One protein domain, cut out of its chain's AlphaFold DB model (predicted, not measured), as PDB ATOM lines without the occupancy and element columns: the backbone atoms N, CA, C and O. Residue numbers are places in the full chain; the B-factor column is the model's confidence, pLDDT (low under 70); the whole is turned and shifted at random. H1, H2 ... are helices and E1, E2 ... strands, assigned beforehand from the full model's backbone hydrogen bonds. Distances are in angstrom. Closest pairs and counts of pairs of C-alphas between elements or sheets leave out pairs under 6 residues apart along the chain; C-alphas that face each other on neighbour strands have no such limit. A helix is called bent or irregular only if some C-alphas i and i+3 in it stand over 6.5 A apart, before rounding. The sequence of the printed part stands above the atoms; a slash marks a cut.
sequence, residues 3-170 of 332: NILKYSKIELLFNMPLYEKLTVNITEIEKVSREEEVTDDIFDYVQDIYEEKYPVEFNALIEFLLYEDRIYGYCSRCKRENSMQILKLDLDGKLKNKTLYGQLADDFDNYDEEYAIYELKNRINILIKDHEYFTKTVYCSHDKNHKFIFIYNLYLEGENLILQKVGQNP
ATOM      1  N   ASN A   3      31.711 -93.637 277.865       89.06
ATOM      2  CA  ASN A   3      32.378 -92.941 278.963       89.06
ATOM      3  C   ASN A   3      32.133 -93.650 280.302       89.06
ATOM      4  O   ASN A   3      31.228 -94.478 280.428       89.06
ATOM      5  N   ILE A   4      32.937 -93.328 281.315       92.75
ATOM      6  CA  ILE A   4      32.804 -93.933 282.650       92.75
ATOM      7  C   ILE A   4      31.437 -93.669 283.301       92.75
ATOM      8  O   ILE A   4      30.942 -94.508 284.050       92.75
ATOM      9  N   LEU A   5      30.790 -92.551 282.955       92.56
ATOM     10  CA  LEU A   5      29.473 -92.160 283.466       92.56
ATOM     11  C   LEU A   5      28.322 -93.034 282.938       92.56
ATOM     12  O   LEU A   5      27.218 -92.964 283.471       92.56
ATOM     13  N   LYS A   6      28.572 -93.891 281.937       89.31
ATOM     14  CA  LYS A   6      27.620 -94.905 281.454       89.31
ATOM     15  C   LYS A   6      27.156 -95.858 282.562       89.31
ATOM     16  O   LYS A   6      26.067 -96.417 282.456       89.31
ATOM     17  N   TYR A   7      27.983 -96.075 283.585       88.88
ATOM     18  CA  TYR A   7      27.730 -97.040 284.648       88.88
ATOM     19  C   TYR A   7      27.787 -96.376 286.026       88.88
ATOM     20  O   TYR A   7      28.675 -95.579 286.324       88.88
ATOM     21  N   SER A   8      26.889 -96.779 286.922       92.56
ATOM     22  CA  SER A   8      27.049 -96.526 288.354       92.56
ATOM     23  C   SER A   8      28.256 -97.285 288.929       92.56
ATOM     24  O   SER A   8      28.745 -98.265 288.366       92.56
ATOM     25  N   LYS A   9      28.704 -96.892 290.129       94.00
ATOM     26  CA  LYS A   9      29.819 -97.545 290.849       94.00
ATOM     27  C   LYS A   9      29.606 -99.054 291.055       94.00
ATOM     28  O   LYS A   9      30.564 -99.821 291.020       94.00
ATOM     29  N   ILE A  10      28.357 -99.485 291.254       90.19
ATOM     30  CA  ILE A  10      28.000-100.906 291.396       90.19
ATOM     31  C   ILE A  10      28.004-101.595 290.029       90.19
ATOM     32  O   ILE A  10      28.547-102.692 289.900       90.19
ATOM     33  N   GLU A  11      27.455-100.956 288.997       88.62
ATOM     34  CA  GLU A  11      27.446-101.515 287.642       88.62
ATOM     35  C   GLU A  11      28.859-101.674 287.076       88.62
ATOM     36  O   GLU A  11      29.133-102.690 286.443       88.62
ATOM     37  N   LEU A  12      29.792-100.767 287.385       91.75
ATOM     38  CA  LEU A  12      31.206-100.929 287.033       91.75
ATOM     39  C   LEU A  12      31.791-102.245 287.571       91.75
ATOM     40  O   LEU A  12      32.593-102.883 286.887       91.75
ATOM     41  N   LEU A  13      31.375-102.685 288.765       90.81
ATOM     42  CA  LEU A  13      31.795-103.965 289.344       90.81
ATOM     43  C   LEU A  13      31.067-105.139 288.683       90.81
ATOM     44  O   LEU A  13      31.709-106.039 288.138       90.81
ATOM     45  N   PHE A  14      29.736-105.144 288.721       85.62
ATOM     46  CA  PHE A  14      28.941-106.348 288.458       85.62
ATOM     47  C   PHE A  14      28.422-106.470 287.024       85.62
ATOM     48  O   PHE A  14      28.212-107.592 286.563       85.62
ATOM     49  N   ASN A  15      28.264-105.352 286.314       83.81
ATOM     50  CA  ASN A  15      27.571-105.302 285.028       83.81
ATOM     51  C   ASN A  15      28.508-104.958 283.870       83.81
ATOM     52  O   ASN A  15      28.239-105.397 282.757       83.81
ATOM     53  N   MET A  16      29.606-104.232 284.120       85.38
ATOM     54  CA  MET A  16      30.607-103.930 283.099       85.38
ATOM     55  C   MET A  16      31.201-105.245 282.549       85.38
ATOM     56  O   MET A  16      31.801-106.008 283.321       85.38
ATOM     57  N   PRO A  17      31.043-105.523 281.243       82.56
ATOM     58  CA  PRO A  17      31.688-106.605 280.515       82.56
ATOM     59  C   PRO A  17      33.193-106.723 280.726       82.56
ATOM     60  O   PRO A  17      33.902-105.740 280.957       82.56
ATOM     61  N   LEU A  18      33.701-107.941 280.545       84.56
ATOM     62  CA  LEU A  18      35.133-108.160 280.388       84.56
ATOM     63  C   LEU A  18      35.619-107.521 279.083       84.56
ATOM     64  O   LEU A  18      34.959-107.586 278.051       84.56
ATOM     65  N   TYR A  19      36.796-106.916 279.155       87.50
ATOM     66  CA  TYR A  19      37.507-106.211 278.091       87.50
ATOM     67  C   TYR A  19      36.836-104.950 277.538       87.50
ATOM     68  O   TYR A  19      37.449-104.303 276.684       87.50
ATOM     69  N   GLU A  20      35.658-104.545 278.037       88.06
ATOM     70  CA  GLU A  20      35.103-103.229 277.699       88.06
ATOM     71  C   GLU A  20      36.066-102.130 278.165       88.06
ATOM     72  O   GLU A  20      36.646-102.194 279.254       88.06
ATOM     73  N   LYS A  21      36.243-101.135 277.292       94.19
ATOM     74  CA  LYS A  21      37.059 -99.944 277.515       94.19
ATOM     75  C   LYS A  21      36.142 -98.744 277.694       94.19
ATOM     76  O   LYS A  21      35.282 -98.497 276.843       94.19
ATOM     77  N   LEU A  22      36.359 -98.003 278.772       95.56
ATOM     78  CA  LEU A  22      35.682 -96.746 279.055       95.56
ATOM     79  C   LEU A  22      36.680 -95.603 278.966       95.56
ATOM     80  O   LEU A  22      37.771 -95.685 279.529       95.56
ATOM     81  N   THR A  23      36.297 -94.547 278.257       95.38
ATOM     82  CA  THR A  23      37.038 -93.287 278.264       95.38
ATOM     83  C   THR A  23      36.710 -92.506 279.527       95.38
ATOM     84  O   THR A  23      35.564 -92.497 279.984       95.38
ATOM     85  N   VAL A  24      37.727 -91.852 280.072       95.31
ATOM     86  CA  VAL A  24      37.643 -90.894 281.167       95.31
ATOM     87  C   VAL A  24      38.251 -89.595 280.649       95.31
ATOM     88  O   VAL A  24      39.465 -89.517 280.436       95.31
ATOM     89  N   ASN A  25      37.400 -88.601 280.407       90.75
ATOM     90  CA  ASN A  25      37.817 -87.258 280.023       90.75
ATOM     91  C   ASN A  25      38.650 -86.633 281.154       90.75
ATOM     92  O   ASN A  25      38.252 -86.636 282.323       90.75
ATOM     93  N   ILE A  26      39.821 -86.115 280.783       90.88
ATOM     94  CA  ILE A  26      40.788 -85.477 281.684       90.88
ATOM     95  C   ILE A  26      41.184 -84.068 281.205       90.88
ATOM     96  O   ILE A  26      42.203 -83.538 281.637       90.88
ATOM     97  N   THR A  27      40.412 -83.471 280.295       86.19
ATOM     98  CA  THR A  27      40.706 -82.164 279.684       86.19
ATOM     99  C   THR A  27      39.715 -81.081 280.110       86.19
ATOM    100  O   THR A  27      40.089 -79.915 280.200       86.19
ATOM    101  N   GLU A  28      38.473 -81.446 280.430       88.94
ATOM    102  CA  GLU A  28      37.403 -80.509 280.796       88.94
ATOM    103  C   GLU A  28      37.390 -80.221 282.306       88.94
ATOM    104  O   GLU A  28      36.624 -80.814 283.064       88.94
ATOM    105  N   ILE A  29      38.273 -79.326 282.754       90.56
ATOM    106  CA  ILE A  29      38.375 -78.900 284.160       90.56
ATOM    107  C   ILE A  29      37.091 -78.194 284.618       90.56
ATOM    108  O   ILE A  29      36.589 -77.289 283.948       90.56
ATOM    109  N   GLU A  30      36.585 -78.574 285.794       91.94
ATOM    110  CA  GLU A  30      35.414 -77.934 286.397       91.94
ATOM    111  C   GLU A  30      35.818 -76.627 287.089       91.94
ATOM    112  O   GLU A  30      36.614 -76.643 288.025       91.94
ATOM    113  N   LYS A  31      35.245 -75.497 286.668       89.44
ATOM    114  CA  LYS A  31      35.463 -74.188 287.305       89.44
ATOM    115  C   LYS A  31      34.261 -73.828 288.173       89.44
ATOM    116  O   LYS A  31      33.132 -73.814 287.686       89.44
ATOM    117  N   VAL A  32      34.497 -73.547 289.450       89.69
ATOM    118  CA  VAL A  32      33.454 -73.263 290.446       89.69
ATOM    119  C   VAL A  32      33.855 -72.038 291.258       89.69
ATOM    120  O   VAL A  32      35.019 -71.901 291.609       89.69
ATOM    121  N   SER A  33      32.905 -71.168 291.594       86.56
ATOM    122  CA  SER A  33      33.112 -70.088 292.565       86.56
ATOM    123  C   SER A  33      32.369 -70.385 293.868       86.56
ATOM    124  O   SER A  33      31.286 -70.978 293.848       86.56
ATOM    125  N   ARG A  34      32.946 -69.989 295.003       86.69
ATOM    126  CA  ARG A  34      32.299 -70.048 296.321       86.69
ATOM    127  C   ARG A  34      32.608 -68.793 297.130       86.69
ATOM    128  O   ARG A  34      33.724 -68.291 297.062       86.69
ATOM    129  N   GLU A  35      31.637 -68.358 297.919       86.38
ATOM    130  CA  GLU A  35      31.793 -67.291 298.909       86.38
ATOM    131  C   GLU A  35      32.251 -67.900 300.243       86.38
ATOM    132  O   GLU A  35      31.745 -68.946 300.668       86.38
ATOM    133  N   GLU A  36      33.217 -67.268 300.901       83.56
ATOM    134  CA  GLU A  36      33.688 -67.629 302.238       83.56
ATOM    135  C   GLU A  36      33.621 -66.398 303.150       83.56
ATOM    136  O   GLU A  36      34.142 -65.337 302.812       83.56
ATOM    137  N   GLU A  37      32.943 -66.521 304.295       83.56
ATOM    138  CA  GLU A  37      32.931 -65.480 305.328       83.56
ATOM    139  C   GLU A  37      34.256 -65.526 306.094       83.56
ATOM    140  O   GLU A  37      34.594 -66.539 306.712       83.56
ATOM    141  N   VAL A  38      35.004 -64.428 306.047       81.38
ATOM    142  CA  VAL A  38      36.288 -64.275 306.725       81.38
ATOM    143  C   VAL A  38      36.130 -63.265 307.852       81.38
ATOM    144  O   VAL A  38      35.728 -62.122 307.634       81.38
ATOM    145  N   THR A  39      36.472 -63.701 309.062       77.56
ATOM    146  CA  THR A  39      36.578 -62.837 310.239       77.56
ATOM    147  C   THR A  39      38.048 -62.548 310.491       77.56
ATOM    148  O   THR A  39      38.783 -63.434 310.932       77.56
ATOM    149  N   ASP A  40      38.465 -61.313 310.237       78.19
ATOM    150  CA  ASP A  40      39.762 -60.807 310.685       78.19
ATOM    151  C   ASP A  40      39.617 -60.051 312.015       78.19
ATOM    152  O   ASP A  40      38.510 -59.762 312.469       78.19
ATOM    153  N   ASP A  41      40.740 -59.675 312.638       75.00
ATOM    154  CA  ASP A  41      40.796 -59.008 313.956       75.00
ATOM    155  C   ASP A  41      39.936 -57.723 314.078       75.00
ATOM    156  O   ASP A  41      39.762 -57.195 315.179       75.00
ATOM    157  N   ILE A  42      39.431 -57.180 312.961       74.12
ATOM    158  CA  ILE A  42      38.789 -55.859 312.885       74.12
ATOM    159  C   ILE A  42      37.413 -55.890 312.187       74.12
ATOM    160  O   ILE A  42      36.542 -55.105 312.567       74.12
ATOM    161  N   PHE A  43      37.184 -56.765 311.199       76.94
ATOM    162  CA  PHE A  43      35.942 -56.799 310.411       76.94
ATOM    163  C   PHE A  43      35.610 -58.202 309.895       76.94
ATOM    164  O   PHE A  43      36.510 -58.984 309.591       76.94
ATOM    165  N   ASP A  44      34.312 -58.447 309.716       82.56
ATOM    166  CA  ASP A  44      33.785 -59.568 308.940       82.56
ATOM    167  C   ASP A  44      33.565 -59.127 307.489       82.56
ATOM    168  O   ASP A  44      32.937 -58.091 307.235       82.56
ATOM    169  N   TYR A  45      34.063 -59.908 306.535       82.31
ATOM    170  CA  TYR A  45      33.845 -59.675 305.110       82.31
ATOM    171  C   TYR A  45      33.644 -60.990 304.353       82.31
ATOM    172  O   TYR A  45      34.038 -62.060 304.806       82.31
ATOM    173  N   VAL A  46      32.991 -60.908 303.193       82.50
ATOM    174  CA  VAL A  46      32.785 -62.053 302.297       82.50
ATOM    175  C   VAL A  46      33.860 -62.020 301.227       82.50
ATOM    176  O   VAL A  46      34.090 -60.973 300.619       82.50
ATOM    177  N   GLN A  47      34.506 -63.158 301.004       83.81
ATOM    178  CA  GLN A  47      35.532 -63.318 299.989       83.81
ATOM    179  C   GLN A  47      35.110 -64.347 298.942       83.81
ATOM    180  O   GLN A  47      34.719 -65.466 299.271       83.81
ATOM    181  N   ASP A  48      35.234 -63.967 297.673       84.88
ATOM    182  CA  ASP A  48      34.997 -64.853 296.538       84.88
ATOM    183  C   ASP A  48      36.251 -65.674 296.221       84.88
ATOM    184  O   ASP A  48      37.343 -65.137 296.011       84.88
ATOM    185  N   ILE A  49      36.082 -66.994 296.156       85.44
ATOM    186  CA  ILE A  49      37.133 -67.955 295.827       85.44
ATOM    187  C   ILE A  49      36.745 -68.686 294.547       85.44
ATOM    188  O   ILE A  49      35.697 -69.334 294.477       85.44
ATOM    189  N   TYR A  50      37.623 -68.629 293.551       86.81
ATOM    190  CA  TYR A  50      37.519 -69.396 292.317       86.81
ATOM    191  C   TYR A  50      38.357 -70.666 292.432       86.81
ATOM    192  O   TYR A  50      39.549 -70.619 292.723       86.81
ATOM    193  N   GLU A  51      37.732 -71.815 292.204       90.00
ATOM    194  CA  GLU A  51      38.348 -73.133 292.294       90.00
ATOM    195  C   GLU A  51      38.261 -73.856 290.952       90.00
ATOM    196  O   GLU A  51      37.194 -73.972 290.345       90.00
ATOM    197  N   GLU A  52      39.385 -74.424 290.535       92.12
ATOM    198  CA  GLU A  52      39.465 -75.361 289.427       92.12
ATOM    199  C   GLU A  52      39.583 -76.776 289.991       92.12
ATOM    200  O   GLU A  52      40.484 -77.097 290.773       92.12
ATOM    201  N   LYS A  53      38.629 -77.627 289.632       94.38
ATOM    202  CA  LYS A  53      38.437 -78.974 290.167       94.38
ATOM    203  C   LYS A  53      38.624 -80.018 289.082       94.38
ATOM    204  O   LYS A  53      38.678 -79.725 287.890       94.38
ATOM    205  N   TYR A  54      38.732 -81.268 289.517       95.69
ATOM    206  CA  TYR A  54      38.770 -82.408 288.612       95.69
ATOM    207  C   TYR A  54      37.650 -82.367 287.571       95.69
ATOM    208  O   TYR A  54      36.516 -82.066 287.931       95.69
ATOM    209  N   PRO A  55      37.941 -82.772 286.323       95.12
ATOM    210  CA  PRO A  55      36.905 -83.099 285.356       95.12
ATOM    211  C   PRO A  55      35.905 -84.103 285.932       95.12
ATOM    212  O   PRO A  55      36.296 -85.029 286.653       95.12
ATOM    213  N   VAL A  56      34.629 -83.968 285.564       94.88
ATOM    214  CA  VAL A  56      33.522 -84.787 286.094       94.88
ATOM    215  C   VAL A  56      33.819 -86.285 285.980       94.88
ATOM    216  O   VAL A  56      33.641 -87.045 286.936       94.88
ATOM    217  N   GLU A  57      34.311 -86.724 284.818       95.56
ATOM    218  CA  GLU A  57      34.619 -88.133 284.557       95.56
ATOM    219  C   GLU A  57      35.811 -88.625 285.387       95.56
ATOM    220  O   GLU A  57      35.771 -89.727 285.942       95.56
ATOM    221  N   PHE A  58      36.854 -87.802 285.528       96.19
ATOM    222  CA  PHE A  58      38.001 -88.133 286.370       96.19
ATOM    223  C   PHE A  58      37.603 -88.216 287.847       96.19
ATOM    224  O   PHE A  58      37.983 -89.162 288.537       96.19
ATOM    225  N   ASN A  59      36.763 -87.297 288.332       95.94
ATOM    226  CA  ASN A  59      36.216 -87.382 289.682       95.94
ATOM    227  C   ASN A  59      35.389 -88.669 289.880       95.94
ATOM    228  O   ASN A  59      35.543 -89.342 290.900       95.94
ATOM    229  N   ALA A  60      34.563 -89.058 288.903       96.69
ATOM    230  CA  ALA A  60      33.802 -90.308 288.960       96.69
ATOM    231  C   ALA A  60      34.713 -91.546 289.055       96.69
ATOM    232  O   ALA A  60      34.414 -92.474 289.814       96.69
ATOM    233  N   LEU A  61      35.853 -91.543 288.352       97.12
ATOM    234  CA  LEU A  61      36.879 -92.577 288.492       97.12
ATOM    235  C   LEU A  61      37.422 -92.619 289.925       97.12
ATOM    236  O   LEU A  61      37.392 -93.679 290.547       97.12
ATOM    237  N   ILE A  62      37.869 -91.487 290.479       97.31
ATOM    238  CA  ILE A  62      38.407 -91.428 291.849       97.31
ATOM    239  C   ILE A  62      37.373 -91.914 292.875       97.31
ATOM    240  O   ILE A  62      37.700 -92.714 293.756       97.31
ATOM    241  N   GLU A  63      36.108 -91.519 292.732       96.94
ATOM    242  CA  GLU A  63      35.023 -91.999 293.591       96.94
ATOM    243  C   GLU A  63      34.797 -93.507 293.482       96.94
ATOM    244  O   GLU A  63      34.534 -94.156 294.492       96.94
ATOM    245  N   PHE A  64      34.909 -94.088 292.287       97.56
ATOM    246  CA  PHE A  64      34.836 -95.535 292.099       97.56
ATOM    247  C   PHE A  64      35.999 -96.268 292.788       97.56
ATOM    248  O   PHE A  64      35.790 -97.278 293.473       97.56
ATOM    249  N   LEU A  65      37.224 -95.748 292.668       97.06
ATOM    250  CA  LEU A  65      38.402 -96.323 293.325       97.06
ATOM    251  C   LEU A  65      38.249 -96.294 294.855       97.06
ATOM    252  O   LEU A  65      38.485 -97.312 295.520       97.06
ATOM    253  N   LEU A  66      37.751 -95.179 295.398       96.88
ATOM    254  CA  LEU A  66      37.505 -94.971 296.830       96.88
ATOM    255  C   LEU A  66      36.194 -95.584 297.349       96.88
ATOM    256  O   LEU A  66      35.958 -95.575 298.554       96.88
ATOM    257  N   TYR A  67      35.355 -96.146 296.476       96.38
ATOM    258  CA  TYR A  67      34.055 -96.693 296.857       96.38
ATOM    259  C   TYR A  67      34.193 -97.871 297.832       96.38
ATOM    260  O   TYR A  67      34.818 -98.886 297.493       96.38
ATOM    261  N   GLU A  68      33.590 -97.737 299.018       95.88
ATOM    262  CA  GLU A  68      33.643 -98.710 300.123       95.88
ATOM    263  C   GLU A  68      32.279 -98.980 300.780       95.88
ATOM    264  O   GLU A  68      32.209 -99.511 301.890       95.88
ATOM    265  N   ASP A  69      31.180 -98.646 300.108       94.31
ATOM    266  CA  ASP A  69      29.853 -98.860 300.678       94.31
ATOM    267  C   ASP A  69      29.538-100.349 300.848       94.31
ATOM    268  O   ASP A  69      30.046-101.240 300.150       94.31
ATOM    269  N   ARG A  70      28.644-100.622 301.800       93.25
ATOM    270  CA  ARG A  70      28.044-101.943 301.944       93.25
ATOM    271  C   ARG A  70      26.934-102.105 300.929       93.25
ATOM    272  O   ARG A  70      26.022-101.290 300.856       93.25
ATOM    273  N   ILE A  71      26.974-103.222 300.223       91.06
ATOM    274  CA  ILE A  71      25.919-103.615 299.296       91.06
ATOM    275  C   ILE A  71      25.236-104.875 299.806       91.06
ATOM    276  O   ILE A  71      25.801-105.638 300.592       91.06
ATOM    277  N   TYR A  72      24.014-105.112 299.356       88.12
ATOM    278  CA  TYR A  72      23.331-106.375 299.585       88.12
ATOM    279  C   TYR A  72      23.335-107.168 298.286       88.12
ATOM    280  O   TYR A  72      22.939-106.648 297.246       88.12
ATOM    281  N   GLY A  73      23.824-108.404 298.332       80.94
ATOM    282  CA  GLY A  73      23.943-109.207 297.126       80.94
ATOM    283  C   GLY A  73      24.204-110.679 297.392       80.94
ATOM    284  O   GLY A  73      24.445-111.132 298.518       80.94
ATOM    285  N   TYR A  74      24.177-111.454 296.313       79.94
ATOM    286  CA  TYR A  74      24.296-112.896 296.403       79.94
ATOM    287  C   TYR A  74      25.739-113.370 296.439       79.94
ATOM    288  O   TYR A  74      26.504-113.168 295.497       79.94
ATOM    289  N   CYS A  75      26.092-114.118 297.480       84.19
ATOM    290  CA  CYS A  75      27.383-114.781 297.535       84.19
ATOM    291  C   CYS A  75      27.317-116.151 296.841       84.19
ATOM    292  O   CYS A  75      26.684-117.075 297.359       84.19
ATOM    293  N   SER A  76      28.035-116.317 295.722       75.62
ATOM    294  CA  SER A  76      28.114-117.576 294.957       75.62
ATOM    295  C   SER A  76      28.657-118.756 295.770       75.62
ATOM    296  O   SER A  76      28.284-119.903 295.526       75.62
ATOM    297  N   ARG A  77      29.482-118.483 296.787       82.06
ATOM    298  CA  ARG A  77      30.024-119.498 297.701       82.06
ATOM    299  C   ARG A  77      29.072-119.847 298.847       82.06
ATOM    300  O   ARG A  77      28.866-121.024 299.115       82.06
ATOM    301  N   CYS A  78      28.437-118.857 299.489       83.12
ATOM    302  CA  CYS A  78      27.434-119.126 300.534       83.12
ATOM    303  C   CYS A  78      26.114-119.674 299.978       83.12
ATOM    304  O   CYS A  78      25.305-120.186 300.746       83.12
ATOM    305  N   LYS A  79      25.852-119.478 298.682       79.62
ATOM    306  CA  LYS A  79      24.576-119.780 298.022       79.62
ATOM    307  C   LYS A  79      23.363-119.082 298.651       79.62
ATOM    308  O   LYS A  79      22.252-119.606 298.635       79.62
ATOM    309  N   ARG A  80      23.549-117.863 299.171       80.25
ATOM    310  CA  ARG A  80      22.475-117.021 299.729       80.25
ATOM    311  C   ARG A  80      22.800-115.529 299.630       80.25
ATOM    312  O   ARG A  80      23.950-115.168 299.367       80.25
ATOM    313  N   GLU A  81      21.788-114.686 299.838       82.81
ATOM    314  CA  GLU A  81      22.012-113.244 300.007       82.81
ATOM    315  C   GLU A  81      22.796-112.981 301.281       82.81
ATOM    316  O   GLU A  81      22.502-113.568 302.324       82.81
ATOM    317  N   ASN A  82      23.755-112.072 301.212       86.88
ATOM    318  CA  ASN A  82      24.381-111.513 302.396       86.88
ATOM    319  C   ASN A  82      24.696-110.036 302.144       86.88
ATOM    320  O   ASN A  82      24.817-109.591 301.001       86.88
ATOM    321  N   SER A  83      24.909-109.284 303.220       91.38
ATOM    322  CA  SER A  83      25.624-108.020 303.094       91.38
ATOM    323  C   SER A  83      27.045-108.290 302.606       91.38
ATOM    324  O   SER A  83      27.702-109.258 303.014       91.38
ATOM    325  N   MET A  84      27.545-107.416 301.753       91.94
ATOM    326  CA  MET A  84      28.890-107.464 301.219       91.94
ATOM    327  C   MET A  84      29.591-106.137 301.449       91.94
ATOM    328  O   MET A  84      28.974-105.078 301.389       91.94
ATOM    329  N   GLN A  85      30.887-106.218 301.714       94.75
ATOM    330  CA  GLN A  85      31.738-105.071 301.972       94.75
ATOM    331  C   GLN A  85      32.685-104.879 300.793       94.75
ATOM    332  O   GLN A  85      33.479-105.769 300.486       94.75
ATOM    333  N   ILE A  86      32.606-103.720 300.149       95.44
ATOM    334  CA  ILE A  86      33.546-103.324 299.101       95.44
ATOM    335  C   ILE A  86      34.786-102.735 299.776       95.44
ATOM    336  O   ILE A  86      34.663-102.006 300.763       95.44
ATOM    337  N   LEU A  87      35.978-103.063 299.276       94.88
ATOM    338  CA  LEU A  87      37.210-102.400 299.696       94.88
ATOM    339  C   LEU A  87      37.552-101.242 298.759       94.88
ATOM    340  O   LEU A  87      37.600-101.408 297.533       94.88
ATOM    341  N   LYS A  88      37.845-100.083 299.349       95.62
ATOM    342  CA  LYS A  88      38.514 -98.986 298.650       95.62
ATOM    343  C   LYS A  88      39.955 -99.346 298.310       95.62
ATOM    344  O   LYS A  88      40.573-100.170 298.984       95.62
ATOM    345  N   LEU A  89      40.471 -98.708 297.269       95.69
ATOM    346  CA  LEU A  89      41.907 -98.672 297.031       95.69
ATOM    347  C   LEU A  89      42.557 -97.681 297.992       95.69
ATOM    348  O   LEU A  89      41.952 -96.674 298.372       95.69
ATOM    349  N   ASP A  90      43.799 -97.972 298.353       94.44
ATOM    350  CA  ASP A  90      44.654 -96.982 298.983       94.44
ATOM    351  C   ASP A  90      45.228 -96.084 297.890       94.44
ATOM    352  O   ASP A  90      45.964 -96.563 297.036       94.44
ATOM    353  N   LEU A  91      44.812 -94.819 297.883       94.44
ATOM    354  CA  LEU A  91      45.254 -93.811 296.921       94.44
ATOM    355  C   LEU A  91      46.115 -92.763 297.624       94.44
ATOM    356  O   LEU A  91      45.836 -92.412 298.781       94.44
ATOM    357  N   ASP A  92      47.073 -92.195 296.889       94.19
ATOM    358  CA  ASP A  92      47.850 -91.029 297.320       94.19
ATOM    359  C   ASP A  92      46.925 -89.901 297.820       94.19
ATOM    360  O   ASP A  92      45.843 -89.654 297.276       94.19
ATOM    361  N   GLY A  93      47.337 -89.211 298.887       91.88
ATOM    362  CA  GLY A  93      46.553 -88.133 299.491       91.88
ATOM    363  C   GLY A  93      46.192 -87.018 298.506       91.88
ATOM    364  O   GLY A  93      45.080 -86.495 298.572       91.88
ATOM    365  N   LYS A  94      47.072 -86.713 297.543       91.88
ATOM    366  CA  LYS A  94      46.826 -85.709 296.500       91.88
ATOM    367  C   LYS A  94      45.648 -86.075 295.605       91.88
ATOM    368  O   LYS A  94      44.900 -85.193 295.204       91.88
ATOM    369  N   LEU A  95      45.442 -87.367 295.339       93.25
ATOM    370  CA  LEU A  95      44.332 -87.843 294.511       93.25
ATOM    371  C   LEU A  95      42.974 -87.636 295.186       93.25
ATOM    372  O   LEU A  95      41.977 -87.459 294.492       93.25
ATOM    373  N   LYS A  96      42.929 -87.625 296.524       92.25
ATOM    374  CA  LYS A  96      41.691 -87.468 297.307       92.25
ATOM    375  C   LYS A  96      41.186 -86.024 297.326       92.25
ATOM    376  O   LYS A  96      39.990 -85.811 297.517       92.25
ATOM    377  N   ASN A  97      42.069 -85.044 297.134       92.31
ATOM    378  CA  ASN A  97      41.673 -83.648 297.010       92.31
ATOM    379  C   ASN A  97      41.138 -83.393 295.595       92.31
ATOM    380  O   ASN A  97      41.860 -83.594 294.628       92.31
ATOM    381  N   LYS A  98      39.889 -82.945 295.462       92.94
ATOM    382  CA  LYS A  98      39.278 -82.674 294.149       92.94
ATOM    383  C   LYS A  98      39.731 -81.346 293.541       92.94
ATOM    384  O   LYS A  98      39.633 -81.177 292.329       92.94
ATOM    385  N   THR A  99      40.208 -80.419 294.369       92.31
ATOM    386  CA  THR A  99      40.671 -79.102 293.928       92.31
ATOM    387  C   THR A  99      42.095 -79.214 293.381       92.31
ATOM    388  O   THR A  99      42.991 -79.784 294.020       92.31
ATOM    389  N   LEU A 100      42.282 -78.711 292.166       91.50
ATOM    390  CA  LEU A 100      43.559 -78.628 291.458       91.50
ATOM    391  C   LEU A 100      44.229 -77.283 291.725       91.50
ATOM    392  O   LEU A 100      45.420 -77.243 292.018       91.50
ATOM    393  N   TYR A 101      43.440 -76.213 291.674       89.75
ATOM    394  CA  TYR A 101      43.882 -74.843 291.888       89.75
ATOM    395  C   TYR A 101      42.759 -74.031 292.537       89.75
ATOM    396  O   TYR A 101      41.581 -74.320 292.325       89.75
ATOM    397  N   GLY A 102      43.121 -73.043 293.348       85.94
ATOM    398  CA  GLY A 102      42.177 -72.138 293.991       85.94
ATOM    399  C   GLY A 102      42.805 -70.762 294.146       85.94
ATOM    400  O   GLY A 102      43.982 -70.673 294.496       85.94
ATOM    401  N   GLN A 103      42.034 -69.714 293.876       83.56
ATOM    402  CA  GLN A 103      42.499 -68.332 293.916       83.56
ATOM    403  C   GLN A 103      41.401 -67.390 294.408       83.56
ATOM    404  O   GLN A 103      40.210 -67.635 294.203       83.56
ATOM    405  N   LEU A 104      41.818 -66.308 295.059       81.69
ATOM    406  CA  LEU A 104      40.946 -65.227 295.503       81.69
ATOM    407  C   LEU A 104      40.557 -64.327 294.326       81.69
ATOM    408  O   LEU A 104      41.367 -64.084 293.432       81.69
ATOM    409  N   ALA A 105      39.342 -63.782 294.353       72.62
ATOM    410  CA  ALA A 105      38.867 -62.856 293.325       72.62
ATOM    411  C   ALA A 105      39.741 -61.601 293.168       72.62
ATOM    412  O   ALA A 105      39.827 -61.055 292.076       72.62
ATOM    413  N   ASP A 106      40.427 -61.158 294.218       71.06
ATOM    414  CA  ASP A 106      41.270 -59.959 294.155       71.06
ATOM    415  C   ASP A 106      42.671 -60.227 293.565       71.06
ATOM    416  O   ASP A 106      43.411 -59.286 293.289       71.06
ATOM    417  N   ASP A 107      43.030 -61.495 293.317       68.44
ATOM    418  CA  ASP A 107      44.379 -61.913 292.903       68.44
ATOM    419  C   ASP A 107      44.523 -62.196 291.388       68.44
ATOM    420  O   ASP A 107      45.570 -62.698 290.967       68.44
ATOM    421  N   PHE A 108      43.520 -61.885 290.548       64.44
ATOM    422  CA  PHE A 108      43.472 -62.273 289.117       64.44
ATOM    423  C   PHE A 108      44.722 -61.922 288.286       64.44
ATOM    424  O   PHE A 108      44.995 -62.603 287.297       64.44
ATOM    425  N   ASP A 109      45.507 -60.916 288.682       66.31
ATOM    426  CA  ASP A 109      46.725 -60.497 287.974       66.31
ATOM    427  C   ASP A 109      47.806 -61.602 287.880       66.31
ATOM    428  O   ASP A 109      48.690 -61.520 287.027       66.31
ATOM    429  N   ASN A 110      47.735 -62.654 288.714       64.44
ATOM    430  CA  ASN A 110      48.665 -63.799 288.724       64.44
ATOM    431  C   ASN A 110      48.018 -65.142 288.318       64.44
ATOM    432  O   ASN A 110      48.523 -66.204 288.692       64.44
ATOM    433  N   TYR A 111      46.893 -65.123 287.599       68.75
ATOM    434  CA  TYR A 111      46.190 -66.342 287.185       68.75
ATOM    435  C   TYR A 111      46.983 -67.138 286.130       68.75
ATOM    436  O   TYR A 111      47.230 -66.661 285.021       68.75
ATOM    437  N   ASP A 112      47.376 -68.367 286.478       76.69
ATOM    438  CA  ASP A 112      47.992 -69.328 285.558       76.69
ATOM    439  C   ASP A 112      46.922 -70.288 285.021       76.69
ATOM    440  O   ASP A 112      46.538 -71.256 285.684       76.69
ATOM    441  N   GLU A 113      46.455 -70.012 283.800       74.31
ATOM    442  CA  GLU A 113      45.448 -70.809 283.084       74.31
ATOM    443  C   GLU A 113      45.856 -72.277 282.870       74.31
ATOM    444  O   GLU A 113      44.994 -73.131 282.646       74.31
ATOM    445  N   GLU A 114      47.152 -72.600 282.934       84.69
ATOM    446  CA  GLU A 114      47.662 -73.948 282.679       84.69
ATOM    447  C   GLU A 114      47.959 -74.737 283.963       84.69
ATOM    448  O   GLU A 114      48.118 -75.964 283.904       84.69
ATOM    449  N   TYR A 115      47.995 -74.084 285.132       88.81
ATOM    450  CA  TYR A 115      48.421 -74.720 286.381       88.81
ATOM    451  C   TYR A 115      47.550 -75.923 286.756       88.81
ATOM    452  O   TYR A 115      48.073 -76.992 287.085       88.81
ATOM    453  N   ALA A 116      46.224 -75.798 286.679       89.69
ATOM    454  CA  ALA A 116      45.337 -76.904 287.034       89.69
ATOM    455  C   ALA A 116      45.471 -78.090 286.070       89.69
ATOM    456  O   ALA A 116      45.436 -79.242 286.506       89.69
ATOM    457  N   ILE A 117      45.699 -77.832 284.776       90.38
ATOM    458  CA  ILE A 117      45.969 -78.879 283.778       90.38
ATOM    459  C   ILE A 117      47.287 -79.587 284.110       90.38
ATOM    460  O   ILE A 117      47.364 -80.819 284.066       90.38
ATOM    461  N   TYR A 118      48.327 -78.824 284.452       91.88
ATOM    462  CA  TYR A 118      49.618 -79.363 284.870       91.88
ATOM    463  C   TYR A 118      49.491 -80.238 286.126       91.88
ATOM    464  O   TYR A 118      49.964 -81.379 286.144       91.88
ATOM    465  N   GLU A 119      48.793 -79.752 287.153       94.06
ATOM    466  CA  GLU A 119      48.576 -80.490 288.397       94.06
ATOM    467  C   GLU A 119      47.736 -81.755 288.170       94.06
ATOM    468  O   GLU A 119      48.056 -82.820 288.705       94.06
ATOM    469  N   LEU A 120      46.715 -81.694 287.310       94.12
ATOM    470  CA  LEU A 120      45.920 -82.864 286.940       94.12
ATOM    471  C   LEU A 120      46.784 -83.938 286.270       94.12
ATOM    472  O   LEU A 120      46.729 -85.104 286.666       94.12
ATOM    473  N   LYS A 121      47.639 -83.555 285.313       93.50
ATOM    474  CA  LYS A 121      48.584 -84.478 284.659       93.50
ATOM    475  C   LYS A 121      49.535 -85.122 285.667       93.50
ATOM    476  O   LYS A 121      49.760 -86.332 285.606       93.50
ATOM    477  N   ASN A 122      50.052 -84.356 286.629       94.50
ATOM    478  CA  ASN A 122      50.896 -84.896 287.697       94.50
ATOM    479  C   ASN A 122      50.157 -85.942 288.538       94.50
ATOM    480  O   ASN A 122      50.700 -87.016 288.803       94.50
ATOM    481  N   ARG A 123      48.910 -85.661 288.928       96.06
ATOM    482  CA  ARG A 123      48.087 -86.599 289.702       96.06
ATOM    483  C   ARG A 123      47.742 -87.855 288.903       96.06
ATOM    484  O   ARG A 123      47.838 -88.950 289.444       96.06
ATOM    485  N   ILE A 124      47.434 -87.731 287.613       95.31
ATOM    486  CA  ILE A 124      47.206 -88.885 286.728       95.31
ATOM    487  C   ILE A 124      48.461 -89.757 286.626       95.31
ATOM    488  O   ILE A 124      48.361 -90.979 286.716       95.31
ATOM    489  N   ASN A 125      49.645 -89.152 286.506       95.00
ATOM    490  CA  ASN A 125      50.902 -89.899 286.481       95.00
ATOM    491  C   ASN A 125      51.136 -90.679 287.783       95.00
ATOM    492  O   ASN A 125      51.582 -91.823 287.726       95.00
ATOM    493  N   ILE A 126      50.807 -90.095 288.943       95.56
ATOM    494  CA  ILE A 126      50.842 -90.799 290.237       95.56
ATOM    495  C   ILE A 126      49.858 -91.975 290.221       95.56
ATOM    496  O   ILE A 126      50.241 -93.104 290.520       95.56
ATOM    497  N   LEU A 127      48.612 -91.728 289.804       96.50
ATOM    498  CA  LEU A 127      47.566 -92.747 289.746       96.50
ATOM    499  C   LEU A 127      47.972 -93.942 288.873       96.50
ATOM    500  O   LEU A 127      47.839 -95.079 289.310       96.50
ATOM    501  N   ILE A 128      48.477 -93.704 287.662       96.19
ATOM    502  CA  ILE A 128      48.884 -94.782 286.750       96.19
ATOM    503  C   ILE A 128      50.119 -95.504 287.285       96.19
ATOM    504  O   ILE A 128      50.166 -96.726 287.253       96.19
ATOM    505  N   LYS A 129      51.109 -94.783 287.820       95.62
ATOM    506  CA  LYS A 129      52.322 -95.407 288.360       95.62
ATOM    507  C   LYS A 129      52.009 -96.419 289.468       95.62
ATOM    508  O   LYS A 129      52.625 -97.483 289.503       95.62
ATOM    509  N   ASP A 130      51.061 -96.092 290.340       94.12
ATOM    510  CA  ASP A 130      50.732 -96.925 291.498       94.12
ATOM    511  C   ASP A 130      49.589 -97.919 291.210       94.12
ATOM    512  O   ASP A 130      49.468 -98.950 291.878       94.12
ATOM    513  N   HIS A 131      48.754 -97.637 290.201       96.00
ATOM    514  CA  HIS A 131      47.524 -98.378 289.909       96.00
ATOM    515  C   HIS A 131      47.267 -98.625 288.413       96.00
ATOM    516  O   HIS A 131      46.107 -98.727 288.015       96.00
ATOM    517  N   GLU A 132      48.309 -98.784 287.586       96.62
ATOM    518  CA  GLU A 132      48.169 -99.214 286.179       96.62
ATOM    519  C   GLU A 132      47.304-100.477 286.096       96.62
ATOM    520  O   GLU A 132      46.337-100.529 285.348       96.62
ATOM    521  N   TYR A 133      47.569-101.461 286.958       97.38
ATOM    522  CA  TYR A 133      46.673-102.588 287.192       97.38
ATOM    523  C   TYR A 133      46.192-102.569 288.633       97.38
ATOM    524  O   TYR A 133      46.993-102.588 289.570       97.38
ATOM    525  N   PHE A 134      44.877-102.604 288.830       97.25
ATOM    526  CA  PHE A 134      44.301-102.606 290.167       97.25
ATOM    527  C   PHE A 134      43.152-103.591 290.315       97.25
ATOM    528  O   PHE A 134      42.548-104.066 289.353       97.25
ATOM    529  N   THR A 135      42.857-103.924 291.571       97.38
ATOM    530  CA  THR A 135      41.819-104.887 291.925       97.38
ATOM    531  C   THR A 135      40.810-104.269 292.882       97.38
ATOM    532  O   THR A 135      41.166-103.859 293.985       97.38
ATOM    533  N   LYS A 136      39.527-104.288 292.510       96.88
ATOM    534  CA  LYS A 136      38.420-104.055 293.444       96.88
ATOM    535  C   LYS A 136      37.989-105.386 294.042       96.88
ATOM    536  O   LYS A 136      37.644-106.322 293.320       96.88
ATOM    537  N   THR A 137      38.009-105.466 295.371       95.25
ATOM    538  CA  THR A 137      37.607-106.671 296.105       95.25
ATOM    539  C   THR A 137      36.317-106.423 296.873       95.25
ATOM    540  O   THR A 137      36.167-105.394 297.530       95.25
ATOM    541  N   VAL A 138      35.403-107.390 296.820       94.31
ATOM    542  CA  VAL A 138      34.145-107.384 297.570       94.31
ATOM    543  C   VAL A 138      34.073-108.633 298.442       94.31
ATOM    544  O   VAL A 138      34.166-109.753 297.944       94.31
ATOM    545  N   TYR A 139      33.915-108.455 299.749       93.19
ATOM    546  CA  TYR A 139      33.855-109.541 300.726       93.19
ATOM    547  C   TYR A 139      32.423-109.845 301.124       93.19
ATOM    548  O   TYR A 139      31.648-108.938 301.420       93.19
ATOM    549  N   CYS A 140      32.082-111.125 301.229       91.12
ATOM    550  CA  CYS A 140      30.870-111.530 301.923       91.12
ATOM    551  C   CYS A 140      31.019-111.261 303.427       91.12
ATOM    552  O   CYS A 140      31.997-111.681 304.042       91.12
ATOM    553  N   SER A 141      30.024-110.627 304.049       87.25
ATOM    554  CA  SER A 141      30.059-110.384 305.501       87.25
ATOM    555  C   SER A 141      29.919-111.671 306.318       87.25
ATOM    556  O   SER A 141      30.304-111.699 307.482       87.25
ATOM    557  N   HIS A 142      29.362-112.735 305.726       85.81
ATOM    558  CA  HIS A 142      29.191-114.016 306.409       85.81
ATOM    559  C   HIS A 142      30.490-114.824 306.506       85.81
ATOM    560  O   HIS A 142      30.704-115.501 307.505       85.81
ATOM    561  N   ASP A 143      31.347-114.749 305.485       84.69
ATOM    562  CA  ASP A 143      32.654-115.404 305.469       84.69
ATOM    563  C   ASP A 143      33.644-114.555 304.663       84.69
ATOM    564  O   ASP A 143      33.482-114.356 303.455       84.69
ATOM    565  N   LYS A 144      34.702-114.087 305.334       80.12
ATOM    566  CA  LYS A 144      35.749-113.245 304.739       80.12
ATOM    567  C   LYS A 144      36.602-113.985 303.699       80.12
ATOM    568  O   LYS A 144      37.283-113.340 302.907       80.12
ATOM    569  N   ASN A 145      36.558-115.314 303.639       86.44
ATOM    570  CA  ASN A 145      37.200-116.082 302.568       86.44
ATOM    571  C   ASN A 145      36.421-116.005 301.251       86.44
ATOM    572  O   ASN A 145      36.951-116.319 300.180       86.44
ATOM    573  N   HIS A 146      35.148-115.611 301.301       89.50
ATOM    574  CA  HIS A 146      34.331-115.426 300.115       89.50
ATOM    575  C   HIS A 146      34.549-114.021 299.566       89.50
ATOM    576  O   HIS A 146      33.864-113.071 299.943       89.50
ATOM    577  N   LYS A 147      35.525-113.920 298.663       90.50
ATOM    578  CA  LYS A 147      35.880-112.684 297.970       90.50
ATOM    579  C   LYS A 147      35.483-112.730 296.506       90.50
ATOM    580  O   LYS A 147      35.676-113.747 295.835       90.50
ATOM    581  N   PHE A 148      34.944-111.619 296.036       92.00
ATOM    582  CA  PHE A 148      34.762-111.329 294.630       92.00
ATOM    583  C   PHE A 148      35.855-110.343 294.235       92.00
ATOM    584  O   PHE A 148      36.196-109.450 295.006       92.00
ATOM    585  N   ILE A 149      36.440-110.550 293.071       94.25
ATOM    586  CA  ILE A 149      37.632-109.873 292.585       94.25
ATOM    587  C   ILE A 149      37.289-109.335 291.206       94.25
ATOM    588  O   ILE A 149      36.836-110.097 290.356       94.25
ATOM    589  N   PHE A 150      37.537-108.052 290.987       95.19
ATOM    590  CA  PHE A 150      37.405-107.389 289.696       95.19
ATOM    591  C   PHE A 150      38.725-106.694 289.388       95.19
ATOM    592  O   PHE A 150      39.216-105.931 290.217       95.19
ATOM    593  N   ILE A 151      39.314-107.001 288.237       97.19
ATOM    594  CA  ILE A 151      40.644-106.541 287.840       97.19
ATOM    595  C   ILE A 151      40.483-105.548 286.699       97.19
ATOM    596  O   ILE A 151      39.802-105.840 285.710       97.19
ATOM    597  N   TYR A 152      41.134-104.402 286.836       98.00
ATOM    598  CA  TYR A 152      41.116-103.325 285.861       98.00
ATOM    599  C   TYR A 152      42.538-102.949 285.456       98.00
ATOM    600  O   TYR A 152      43.478-103.125 286.231       98.00
ATOM    601  N   ASN A 153      42.651-102.443 284.236       98.06
ATOM    602  CA  ASN A 153      43.826-101.799 283.680       98.06
ATOM    603  C   ASN A 153      43.487-100.324 283.409       98.06
ATOM    604  O   ASN A 153      42.394-100.030 282.913       98.06
ATOM    605  N   LEU A 154      44.401 -99.423 283.743       97.44
ATOM    606  CA  LEU A 154      44.281 -97.983 283.609       97.44
ATOM    607  C   LEU A 154      45.492 -97.440 282.847       97.44
ATOM    608  O   LEU A 154      46.620 -97.530 283.323       97.44
ATOM    609  N   TYR A 155      45.262 -96.852 281.675       96.50
ATOM    610  CA  TYR A 155      46.343 -96.363 280.816       96.50
ATOM    611  C   TYR A 155      45.914 -95.145 279.993       96.50
ATOM    612  O   TYR A 155      44.725 -94.909 279.794       96.50
ATOM    613  N   LEU A 156      46.878 -94.359 279.507       95.06
ATOM    614  CA  LEU A 156      46.609 -93.221 278.622       95.06
ATOM    615  C   LEU A 156      46.533 -93.665 277.159       95.06
ATOM    616  O   LEU A 156      47.397 -94.397 276.677       95.06
ATOM    617  N   GLU A 157      45.530 -93.171 276.441       92.25
ATOM    618  CA  GLU A 157      45.386 -93.331 274.994       92.25
ATOM    619  C   GLU A 157      45.107 -91.954 274.377       92.25
ATOM    620  O   GLU A 157      43.987 -91.440 274.411       92.25
ATOM    621  N   GLY A 158      46.160 -91.315 273.858       87.56
ATOM    622  CA  GLY A 158      46.103 -89.916 273.430       87.56
ATOM    623  C   GLY A 158      45.912 -88.974 274.620       87.56
ATOM    624  O   GLY A 158      46.686 -89.015 275.572       87.56
ATOM    625  N   GLU A 159      44.880 -88.132 274.561       85.69
ATOM    626  CA  GLU A 159      44.529 -87.171 275.620       85.69
ATOM    627  C   GLU A 159      43.513 -87.719 276.633       85.69
ATOM    628  O   GLU A 159      43.094 -86.998 277.530       85.69
ATOM    629  N   ASN A 160      43.103 -88.986 276.503       89.25
ATOM    630  CA  ASN A 160      42.118 -89.603 277.385       89.25
ATOM    631  C   ASN A 160      42.748 -90.673 278.272       89.25
ATOM    632  O   ASN A 160      43.659 -91.402 277.866       89.25
ATOM    633  N   LEU A 161      42.194 -90.816 279.473       95.88
ATOM    634  CA  LEU A 161      42.490 -91.926 280.365       95.88
ATOM    635  C   LEU A 161      41.511 -93.071 280.083       95.88
ATOM    636  O   LEU A 161      40.304 -92.856 279.988       95.88
ATOM    637  N   ILE A 162      42.017 -94.290 279.929       97.44
ATOM    638  CA  ILE A 162      41.217 -95.468 279.593       97.44
ATOM    639  C   ILE A 162      41.138 -96.398 280.791       97.44
ATOM    640  O   ILE A 162      42.159 -96.899 281.257       97.44
ATOM    641  N   LEU A 163      39.915 -96.685 281.239       97.50
ATOM    642  CA  LEU A 163      39.623 -97.741 282.201       97.50
ATOM    643  C   LEU A 163      39.145 -98.988 281.450       97.50
ATOM    644  O   LEU A 163      38.085 -98.978 280.823       97.50
ATOM    645  N   GLN A 164      39.893-100.083 281.545       96.38
ATOM    646  CA  GLN A 164      39.524-101.364 280.951       96.38
ATOM    647  C   GLN A 164      39.349-102.431 282.024       96.38
ATOM    648  O   GLN A 164      40.235-102.646 282.847       96.38
ATOM    649  N   LYS A 165      38.242-103.174 281.990       94.50
ATOM    650  CA  LYS A 165      38.071-104.345 282.861       94.50
ATOM    651  C   LYS A 165      38.754-105.554 282.231       94.50
ATOM    652  O   LYS A 165      38.373-105.967 281.145       94.50
ATOM    653  N   VAL A 166      39.747-106.144 282.888       95.06
ATOM    654  CA  VAL A 166      40.577-107.222 282.308       95.06
ATOM    655  C   VAL A 166      40.353-108.585 282.962       95.06
ATOM    656  O   VAL A 166      40.804-109.601 282.441       95.06
ATOM    657  N   GLY A 167      39.628-108.646 284.081       92.19
ATOM    658  CA  GLY A 167      39.321-109.916 284.736       92.19
ATOM    659  C   GLY A 167      38.271-109.802 285.831       92.19
ATOM    660  O   GLY A 167      38.047-108.731 286.393       92.19
ATOM    661  N   GLN A 168      37.627-110.926 286.158       91.38
ATOM    662  CA  GLN A 168      36.765-111.022 287.334       91.38
ATOM    663  C   GLN A 168      36.621-112.456 287.856       91.38
ATOM    664  O   GLN A 168      36.724-113.421 287.102       91.38
ATOM    665  N   ASN A 169      36.322-112.583 289.146       88.25
ATOM    666  CA  ASN A 169      35.883-113.812 289.797       88.25
ATOM    667  C   ASN A 169      34.908-113.450 290.933       88.25
ATOM    668  O   ASN A 169      35.316-112.713 291.823       88.25
ATOM    669  N   PRO A 170      33.671-113.966 290.987       83.94
ATOM    670  CA  PRO A 170      33.099-115.000 290.129       83.94
ATOM    671  C   PRO A 170      32.840-114.514 288.695       83.94
ATOM    672  O   PRO A 170      32.876-113.314 288.408       83.94
TER     673      PRO A 170
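This is residues 3 to 170 of the 332 residues of an uncharacterized protein of Romboutsia lituseburensis DSM 797 (UniProt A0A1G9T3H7). The domain is a long body of two lobes bridged by the helix H5: in one lobe a six-stranded sheet, curled like part of a barrel, wraps round H1; in the other, H4 and part of H5 cover one face of a three-stranded sheet whose hairpin tip, residues 39 to 44, sticks out. H2 is near the middle of the whole. The printed part has 168 residues, with five named helices and nine named strands in the order H1 E1 E2 E3 H2 E4 E5 H3 E6 H4 H5 E7 E8 E9, class mixed. The sheets run E1 E9 E8 E7 E5 E4 and E2 E3 E6, both antiparallel. It is loose, with a radius of gyration of the C-alphas of 19.9 A, and spans 66 by 40 by 25 A.

The larger sheet, strongly twisted, curls round H1, residues 9 to 14. Its edge strand E1, residues 21 to 24, is the neighbour of E9, residues 160 to 169 (N 22 to O 163, 2.9 A). The hairpin of E2, residues 30 to 39, and E3, residues 44 to 53, has N 34 and O 49 at 2.9 A. H2, residues 56 to 66, is on the larger sheet at a height of 5.6 A, over none of its strands; the C-alphas of Val 24 and Glu 57 are its closest to E1, 5.3 A apart. E4, residues 70 to 75, and E5, residues 80 to 86, form a hairpin, with N 84 and O 71 at 2.7 A. E6, residues 99 to 104, pairs with E3, with N 50 and O 103 at 2.8 A. H4, residues 105 to 110, is irregular, with C-alphas 106 and 109 8.3 A apart. H5, residues 115 to 131, lies on the same face of the smaller sheet as H4, in two layers, helices on one face of a sheet; it is over E6, along the strands, at 16 degrees on the local plane. H1, H2 and H5 are on one face of the larger sheet, again two layers; there H5 lies over E8, residues 147 to 157, slantwise at 38 degrees on the local plane. H3, residues 93 to 96, only just touches H5, with 3 pairs of C-alphas within 8 A, the closest Leu 95 and Arg 123, 6.2 A. E7, residues 133 to 140, E8 and E9 are a meander, each strand the antiparallel neighbour of the one before, with N 136 and O 150 at 2.8 A and N 162 and O 155 at 2.8 A; E7 also pairs with E5, N 85 and O 139 at 2.8 A. Every O i to N i+4 pair is within hydrogen-bond range in H2 and H5, 1 of 2 in H1 and 0 of 2 in H4, where 1 of 3 O i to N i+3 pairs is; H3 is too short for O i to N i+4 pairs.

H1 begins at C-alpha 9, (29.819, -97.545, 290.849). E2 is 28.2 A long, E3 27.4 A, H5 23.9 A, E7 23.4 A, E8 31.5 A and E9 27.9 A, ending at C-alpha 169, (35.883, -113.812, 289.797).

The two C-alphas farthest apart, Ile 42 and Lys 79, are 67.1 A apart. The printed part has no cut and no long link. Mean pLDDT of the printed part is 89.4; residues 107 to 111 are under 70.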